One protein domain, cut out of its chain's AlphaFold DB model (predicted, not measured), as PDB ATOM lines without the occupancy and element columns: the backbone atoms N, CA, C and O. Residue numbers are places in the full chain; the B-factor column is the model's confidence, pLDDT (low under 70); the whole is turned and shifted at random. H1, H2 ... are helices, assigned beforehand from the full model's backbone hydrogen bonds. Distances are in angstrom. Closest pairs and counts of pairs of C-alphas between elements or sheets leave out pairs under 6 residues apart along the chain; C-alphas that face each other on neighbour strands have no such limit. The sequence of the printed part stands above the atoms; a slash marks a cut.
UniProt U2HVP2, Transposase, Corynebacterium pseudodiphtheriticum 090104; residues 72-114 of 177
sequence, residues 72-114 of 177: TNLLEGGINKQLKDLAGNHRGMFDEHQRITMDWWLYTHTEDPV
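AT A GLANCE: This is residues 72 to 114 of the 177 residues of the protein "Transposase" of Corynebacterium pseudodiphtheriticum 090104 (UniProt U2HVP2). Two helices, H1 and H2, fold back on each other as a splayed helical hairpin, with H1 kinked and a short tail, residues 109 to 114, after H2. The printed part has 43 residues and is all helix, H1 then H2, with no named strand. It is flat, 29 by 27 by 11 A, and only just loose, close to compact, with a radius of gyration of the C-alphas of 11.1 A.

IN THESE COORDINATES: H1, residues 73 to 89, is 22.0 A long and begins at C-alpha 73 (-45.669, 421.231, -53.017). It has a kink of 26 degrees near residue 82. H2, residues 95 to 108, is 20.1 A long and ends at C-alpha 108 (-50.297, 440.810, -57.081).

HOW THE PARTS SIT: H1 touches H2 with residues 83 to 87 alone; the closest C-alphas, of Leu 83 and Met 102, are 6.4 A apart. They run opposite ways at a steep tilt of 43 degrees, a helical hairpin. Every O i to N i+4 pair is within hydrogen-bond range in H2, and 11 of 13 in H1.

THE WHOLE: The two C-alphas farthest apart, of Gly 92 and Asp 112, are 31.6 A apart. The link is tight, and the printed part has no cut. No printed residue is under 70 in pLDDT.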
ATOM      1  N   THR A  72     -47.578 420.111 -49.420       70.81
ATOM      2  CA  THR A  72     -47.110 421.503 -49.440       70.81
ATOM      3  C   THR A  72     -46.370 421.862 -50.730       70.81
ATOM      4  O   THR A  72     -45.824 422.953 -50.828       70.81
ATOM      5  N   ASN A  73     -46.364 420.993 -51.748       77.31
ATOM      6  CA  ASN A  73     -45.669 421.231 -53.017       77.31
ATOM      7  C   ASN A  73     -46.165 422.495 -53.733       77.31
ATOM      8  O   ASN A  73     -45.375 423.155 -54.400       77.31
ATOM      9  N   LEU A  74     -47.444 422.854 -53.580       73.81
ATOM     10  CA  LEU A  74     -47.976 424.117 -54.107       73.81
ATOM     11  C   LEU A  74     -47.372 425.333 -53.400       73.81
ATOM     12  O   LEU A  74     -47.055 426.326 -54.046       73.81
ATOM     13  N   LEU A  75     -47.166 425.242 -52.087       77.69
ATOM     14  CA  LEU A  75     -46.551 426.311 -51.309       77.69
ATOM     15  C   LEU A  75     -45.040 426.380 -51.567       77.69
ATOM     16  O   LEU A  75     -44.515 427.444 -51.878       77.69
ATOM     17  N   GLU A  76     -44.344 425.245 -51.479       78.31
ATOM     18  CA  GLU A  76     -42.885 425.178 -51.591       78.31
ATOM     19  C   GLU A  76     -42.384 425.334 -53.030       78.31
ATOM     20  O   GLU A  76     -41.406 426.039 -53.275       78.31
ATOM     21  N   GLY A  77     -43.051 424.686 -53.985       74.56
ATOM     22  CA  GLY A  77     -42.711 424.731 -55.407       74.56
ATOM     23  C   GLY A  77     -43.393 425.864 -56.176       74.56
ATOM     24  O   GLY A  77     -42.896 426.249 -57.233       74.56
ATOM     25  N   GLY A  78     -44.500 426.395 -55.652       81.50
ATOM     26  CA  GLY A  78     -45.171 427.583 -56.174       81.50
ATOM     27  C   GLY A  78     -44.636 428.840 -55.499       81.50
ATOM     28  O   GLY A  78     -43.567 429.328 -55.856       81.50
ATOM     29  N   ILE A  79     -45.366 429.349 -54.506       85.25
ATOM     30  CA  ILE A  79     -45.133 430.670 -53.896       85.25
ATOM     31  C   ILE A  79     -43.697 430.831 -53.368       85.25
ATOM     32  O   ILE A  79     -42.997 431.766 -53.759       85.25
ATOM     33  N   ASN A  80     -43.213 429.913 -52.526       86.38
ATOM     34  CA  ASN A  80     -41.895 430.049 -51.897       86.38
ATOM     35  C   ASN A  80     -40.759 430.005 -52.917       86.38
ATOM     36  O   ASN A  80     -39.748 430.684 -52.735       86.38
ATOM     37  N   LYS A  81     -40.899 429.199 -53.974       90.25
ATOM     38  CA  LYS A  81     -39.911 429.150 -55.049       90.25
ATOM     39  C   LYS A  81     -39.826 430.501 -55.756       90.25
ATOM     40  O   LYS A  81     -38.733 431.036 -55.870       90.25
ATOM     41  N   GLN A  82     -40.964 431.077 -56.139       90.00
ATOM     42  CA  GLN A  82     -41.002 432.372 -56.822       90.00
ATOM     43  C   GLN A  82     -40.400 433.490 -55.962       90.00
ATOM     44  O   GLN A  82     -39.603 434.284 -56.455       90.00
ATOM     45  N   LEU A  83     -40.693 433.509 -54.657       90.81
ATOM     46  CA  LEU A  83     -40.085 434.469 -53.729       90.81
ATOM     47  C   LEU A  83     -38.563 434.291 -53.608       90.81
ATOM     48  O   LEU A  83     -37.827 435.279 -53.569       90.81
ATOM     49  N   LYS A  84     -38.077 433.044 -53.561       89.81
ATOM     50  CA  LYS A  84     -36.635 432.737 -53.537       89.81
ATOM     51  C   LYS A  84     -35.952 433.136 -54.846       89.81
ATOM     52  O   LYS A  84     -34.857 433.690 -54.801       89.81
ATOM     53  N   ASP A  85     -36.596 432.900 -55.984       92.25
ATOM     54  CA  ASP A  85     -36.084 433.284 -57.300       92.25
ATOM     55  C   ASP A  85     -36.033 434.812 -57.428       92.25
ATOM     56  O   ASP A  85     -35.020 435.366 -57.846       92.25
ATOM     57  N   LEU A  86     -37.069 435.519 -56.966       91.31
ATOM     58  CA  LEU A  86     -37.112 436.980 -56.922       91.31
ATOM     59  C   LEU A  86     -36.009 437.557 -56.015       91.31
ATOM     60  O   LEU A  86     -35.292 438.475 -56.412       91.31
ATOM     61  N   ALA A  87     -35.790 436.964 -54.840       90.31
ATOM     62  CA  ALA A  87     -34.649 437.288 -53.984       90.31
ATOM     63  C   ALA A  87     -33.296 437.053 -54.672       90.31
ATOM     64  O   ALA A  87     -32.377 437.861 -54.532       90.31
ATOM     65  N   GLY A  88     -33.164 435.936 -55.387       90.44
ATOM     66  CA  GLY A  88     -31.941 435.558 -56.089       90.44
ATOM     67  C   GLY A  88     -31.633 436.470 -57.277       90.44
ATOM     68  O   GLY A  88     -30.488 436.883 -57.443       90.44
ATOM     69  N   ASN A  89     -32.649 436.826 -58.063       91.81
ATOM     70  CA  ASN A  89     -32.527 437.688 -59.239       91.81
ATOM     71  C   ASN A  89     -32.148 439.127 -58.869       91.81
ATOM     72  O   ASN A  89     -31.464 439.801 -59.634       91.81
ATOM     73  N   HIS A  90     -32.542 439.582 -57.679       89.75
ATOM     74  CA  HIS A  90     -32.212 440.907 -57.154       89.75
ATOM     75  C   HIS A  90     -31.185 440.853 -56.018       89.75
ATOM     76  O   HIS A  90     -31.253 441.607 -55.044       89.75
ATOM     77  N   ARG A  91     -30.214 439.944 -56.125       87.00
ATOM     78  CA  ARG A  91     -29.147 439.806 -55.133       87.00
ATOM     79  C   ARG A  91     -28.370 441.118 -54.979       87.00
ATOM     80  O   ARG A  91     -27.953 441.716 -55.964       87.00
ATOM     81  N   GLY A  92     -28.142 441.539 -53.735       86.25
ATOM     82  CA  GLY A  92     -27.462 442.803 -53.419       86.25
ATOM     83  C   GLY A  92     -28.398 444.006 -53.274       86.25
ATOM     84  O   GLY A  92     -27.935 445.097 -52.955       86.25
ATOM     85  N   MET A  93     -29.706 443.815 -53.462       88.81
ATOM     86  CA  MET A  93     -30.710 444.790 -53.052       88.81
ATOM     87  C   MET A  93     -30.741 444.921 -51.521       88.81
ATOM     88  O   MET A  93     -30.552 443.938 -50.810       88.81
ATOM     89  N   PHE A  94     -30.985 446.133 -51.018       86.62
ATOM     90  CA  PHE A  94     -31.155 446.368 -49.582       86.62
ATOM     91  C   PHE A  94     -32.333 445.561 -49.024       86.62
ATOM     92  O   PHE A  94     -33.375 445.469 -49.676       86.62
ATOM     93  N   ASP A  95     -32.192 445.053 -47.797       84.38
ATOM     94  CA  ASP A  95     -33.180 444.186 -47.136       84.38
ATOM     95  C   ASP A  95     -34.601 444.771 -47.160       84.38
ATOM     96  O   ASP A  95     -35.576 444.061 -47.411       84.38
ATOM     97  N   GLU A  96     -34.735 446.083 -46.942       84.00
ATOM     98  CA  GLU A  96     -36.033 446.757 -46.972       84.00
ATOM     99  C   GLU A  96     -36.654 446.758 -48.373       84.00
ATOM    100  O   GLU A  96     -37.833 446.442 -48.526       84.00
ATOM    101  N   HIS A  97     -35.863 447.054 -49.406       86.62
ATOM    102  CA  HIS A  97     -36.331 447.018 -50.789       86.62
ATOM    103  C   HIS A  97     -36.689 445.591 -51.209       86.62
ATOM    104  O   HIS A  97     -37.717 445.384 -51.847       86.62
ATOM    105  N   GLN A  98     -35.905 444.599 -50.780       88.88
ATOM    106  CA  GLN A  98     -36.192 443.188 -51.019       88.88
ATOM    107  C   GLN A  98     -37.507 442.747 -50.393       88.88
ATOM    108  O   GLN A  98     -38.314 442.104 -51.065       88.88
ATOM    109  N   ARG A  99     -37.763 443.157 -49.150       87.50
ATOM    110  CA  ARG A  99     -39.052 442.938 -48.497       87.50
ATOM    111  C   ARG A  99     -40.189 443.600 -49.273       87.50
ATOM    112  O   ARG A  99     -41.174 442.932 -49.547       87.50
ATOM    113  N   ILE A 100     -40.054 444.867 -49.672       87.06
ATOM    114  CA  ILE A 100     -41.099 445.576 -50.428       87.06
ATOM    115  C   ILE A 100     -41.390 444.874 -51.759       87.06
ATOM    116  O   ILE A 100     -42.553 444.722 -52.123       87.06
ATOM    117  N   THR A 101     -40.368 444.409 -52.485       90.50
ATOM    118  CA  THR A 101     -40.583 443.662 -53.734       90.50
ATOM    119  C   THR A 101     -41.316 442.344 -53.482       90.50
ATOM    120  O   THR A 101     -42.222 442.006 -54.241       90.50
ATOM    121  N   MET A 102     -40.976 441.619 -52.411       90.38
ATOM    122  CA  MET A 102     -41.701 440.408 -52.006       90.38
ATOM    123  C   MET A 102     -43.149 440.704 -51.601       90.38
ATOM    124  O   MET A 102     -44.050 439.997 -52.044       90.38
ATOM    125  N   ASP A 103     -43.378 441.754 -50.810       88.06
ATOM    126  CA  ASP A 103     -44.707 442.190 -50.371       88.06
ATOM    127  C   ASP A 103     -45.587 442.543 -51.583       88.06
ATOM    128  O   ASP A 103     -46.744 442.134 -51.660       88.06
ATOM    129  N   TRP A 104     -45.028 443.244 -52.576       90.19
ATOM    130  CA  TRP A 104     -45.734 443.575 -53.818       90.19
ATOM    131  C   TRP A 104     -45.991 442.318 -54.659       90.19
ATOM    132  O   TRP A 104     -47.093 442.110 -55.151       90.19
ATOM    133  N   TRP A 105     -45.018 441.419 -54.789       92.50
ATOM    134  CA  TRP A 105     -45.252 440.164 -55.504       92.50
ATOM    135  C   TRP A 105     -46.385 439.350 -54.857       92.50
ATOM    136  O   TRP A 105     -47.271 438.865 -55.553       92.50
ATOM    137  N   LEU A 106     -46.417 439.254 -53.524       91.06
ATOM    138  CA  LEU A 106     -47.496 438.577 -52.797       91.06
ATOM    139  C   LEU A 106     -48.849 439.253 -53.019       91.06
ATOM    140  O   LEU A 106     -49.848 438.578 -53.261       91.06
ATOM    141  N   TYR A 107     -48.876 440.583 -52.985       90.19
ATOM    142  CA  TYR A 107     -50.089 441.342 -53.244       90.19
ATOM    143  C   TYR A 107     -50.644 441.060 -54.650       90.19
ATOM    144  O   TYR A 107     -51.843 440.838 -54.787       90.19
ATOM    145  N   THR A 108     -49.810 441.042 -55.702       91.50
ATOM    146  CA  THR A 108     -50.297 440.810 -57.081       91.50
ATOM    147  C   THR A 108     -50.808 439.392 -57.310       91.50
ATOM    148  O   THR A 108     -51.554 439.167 -58.258       91.50
ATOM    149  N   HIS A 109     -50.414 438.449 -56.454       89.31
ATOM    150  CA  HIS A 109     -50.821 437.045 -56.512       89.31
ATOM    151  C   HIS A 109     -51.883 436.693 -55.456       89.31
ATOM    152  O   HIS A 109     -52.163 435.517 -55.231       89.31
ATOM    153  N   THR A 110     -52.471 437.698 -54.800       87.69
ATOM    154  CA  THR A 110     -53.627 437.527 -53.913       87.69
ATOM    155  C   THR A 110     -54.908 437.606 -54.744       87.69
ATOM    156  O   THR A 110     -55.046 438.513 -55.558       87.69
ATOM    157  N   GLU A 111     -55.839 436.664 -54.558       84.75
ATOM    158  CA  GLU A 111     -57.064 436.574 -55.376       84.75
ATOM    159  C   GLU A 111     -58.017 437.769 -55.176       84.75
ATOM    160  O   GLU A 111     -58.635 438.217 -56.137       84.75
ATOM    161  N   ASP A 112     -58.095 438.315 -53.957       87.88
ATOM    162  CA  ASP A 112     -58.923 439.483 -53.617       87.88
ATOM    163  C   ASP A 112     -58.121 440.504 -52.785       87.88
ATOM    164  O   ASP A 112     -58.188 440.518 -51.549       87.88
ATOM    165  N   PRO A 113     -57.250 441.305 -53.426       87.69
ATOM    166  CA  PRO A 113     -56.409 442.248 -52.712       87.69
ATOM    167  C   PRO A 113     -57.185 443.525 -52.362       87.69
ATOM    168  O   PRO A 113     -57.796 444.169 -53.216       87.69
ATOM    169  N   VAL A 114     -57.076 443.956 -51.104       91.44
ATOM    170  CA  VAL A 114     -57.499 445.304 -50.682       91.44
ATOM    171  C   VAL A 114     -56.795 446.379 -51.515       91.44
ATOM    172  O   VAL A 114     -55.631 446.186 -51.855       91.44
TER     173      VAL A 114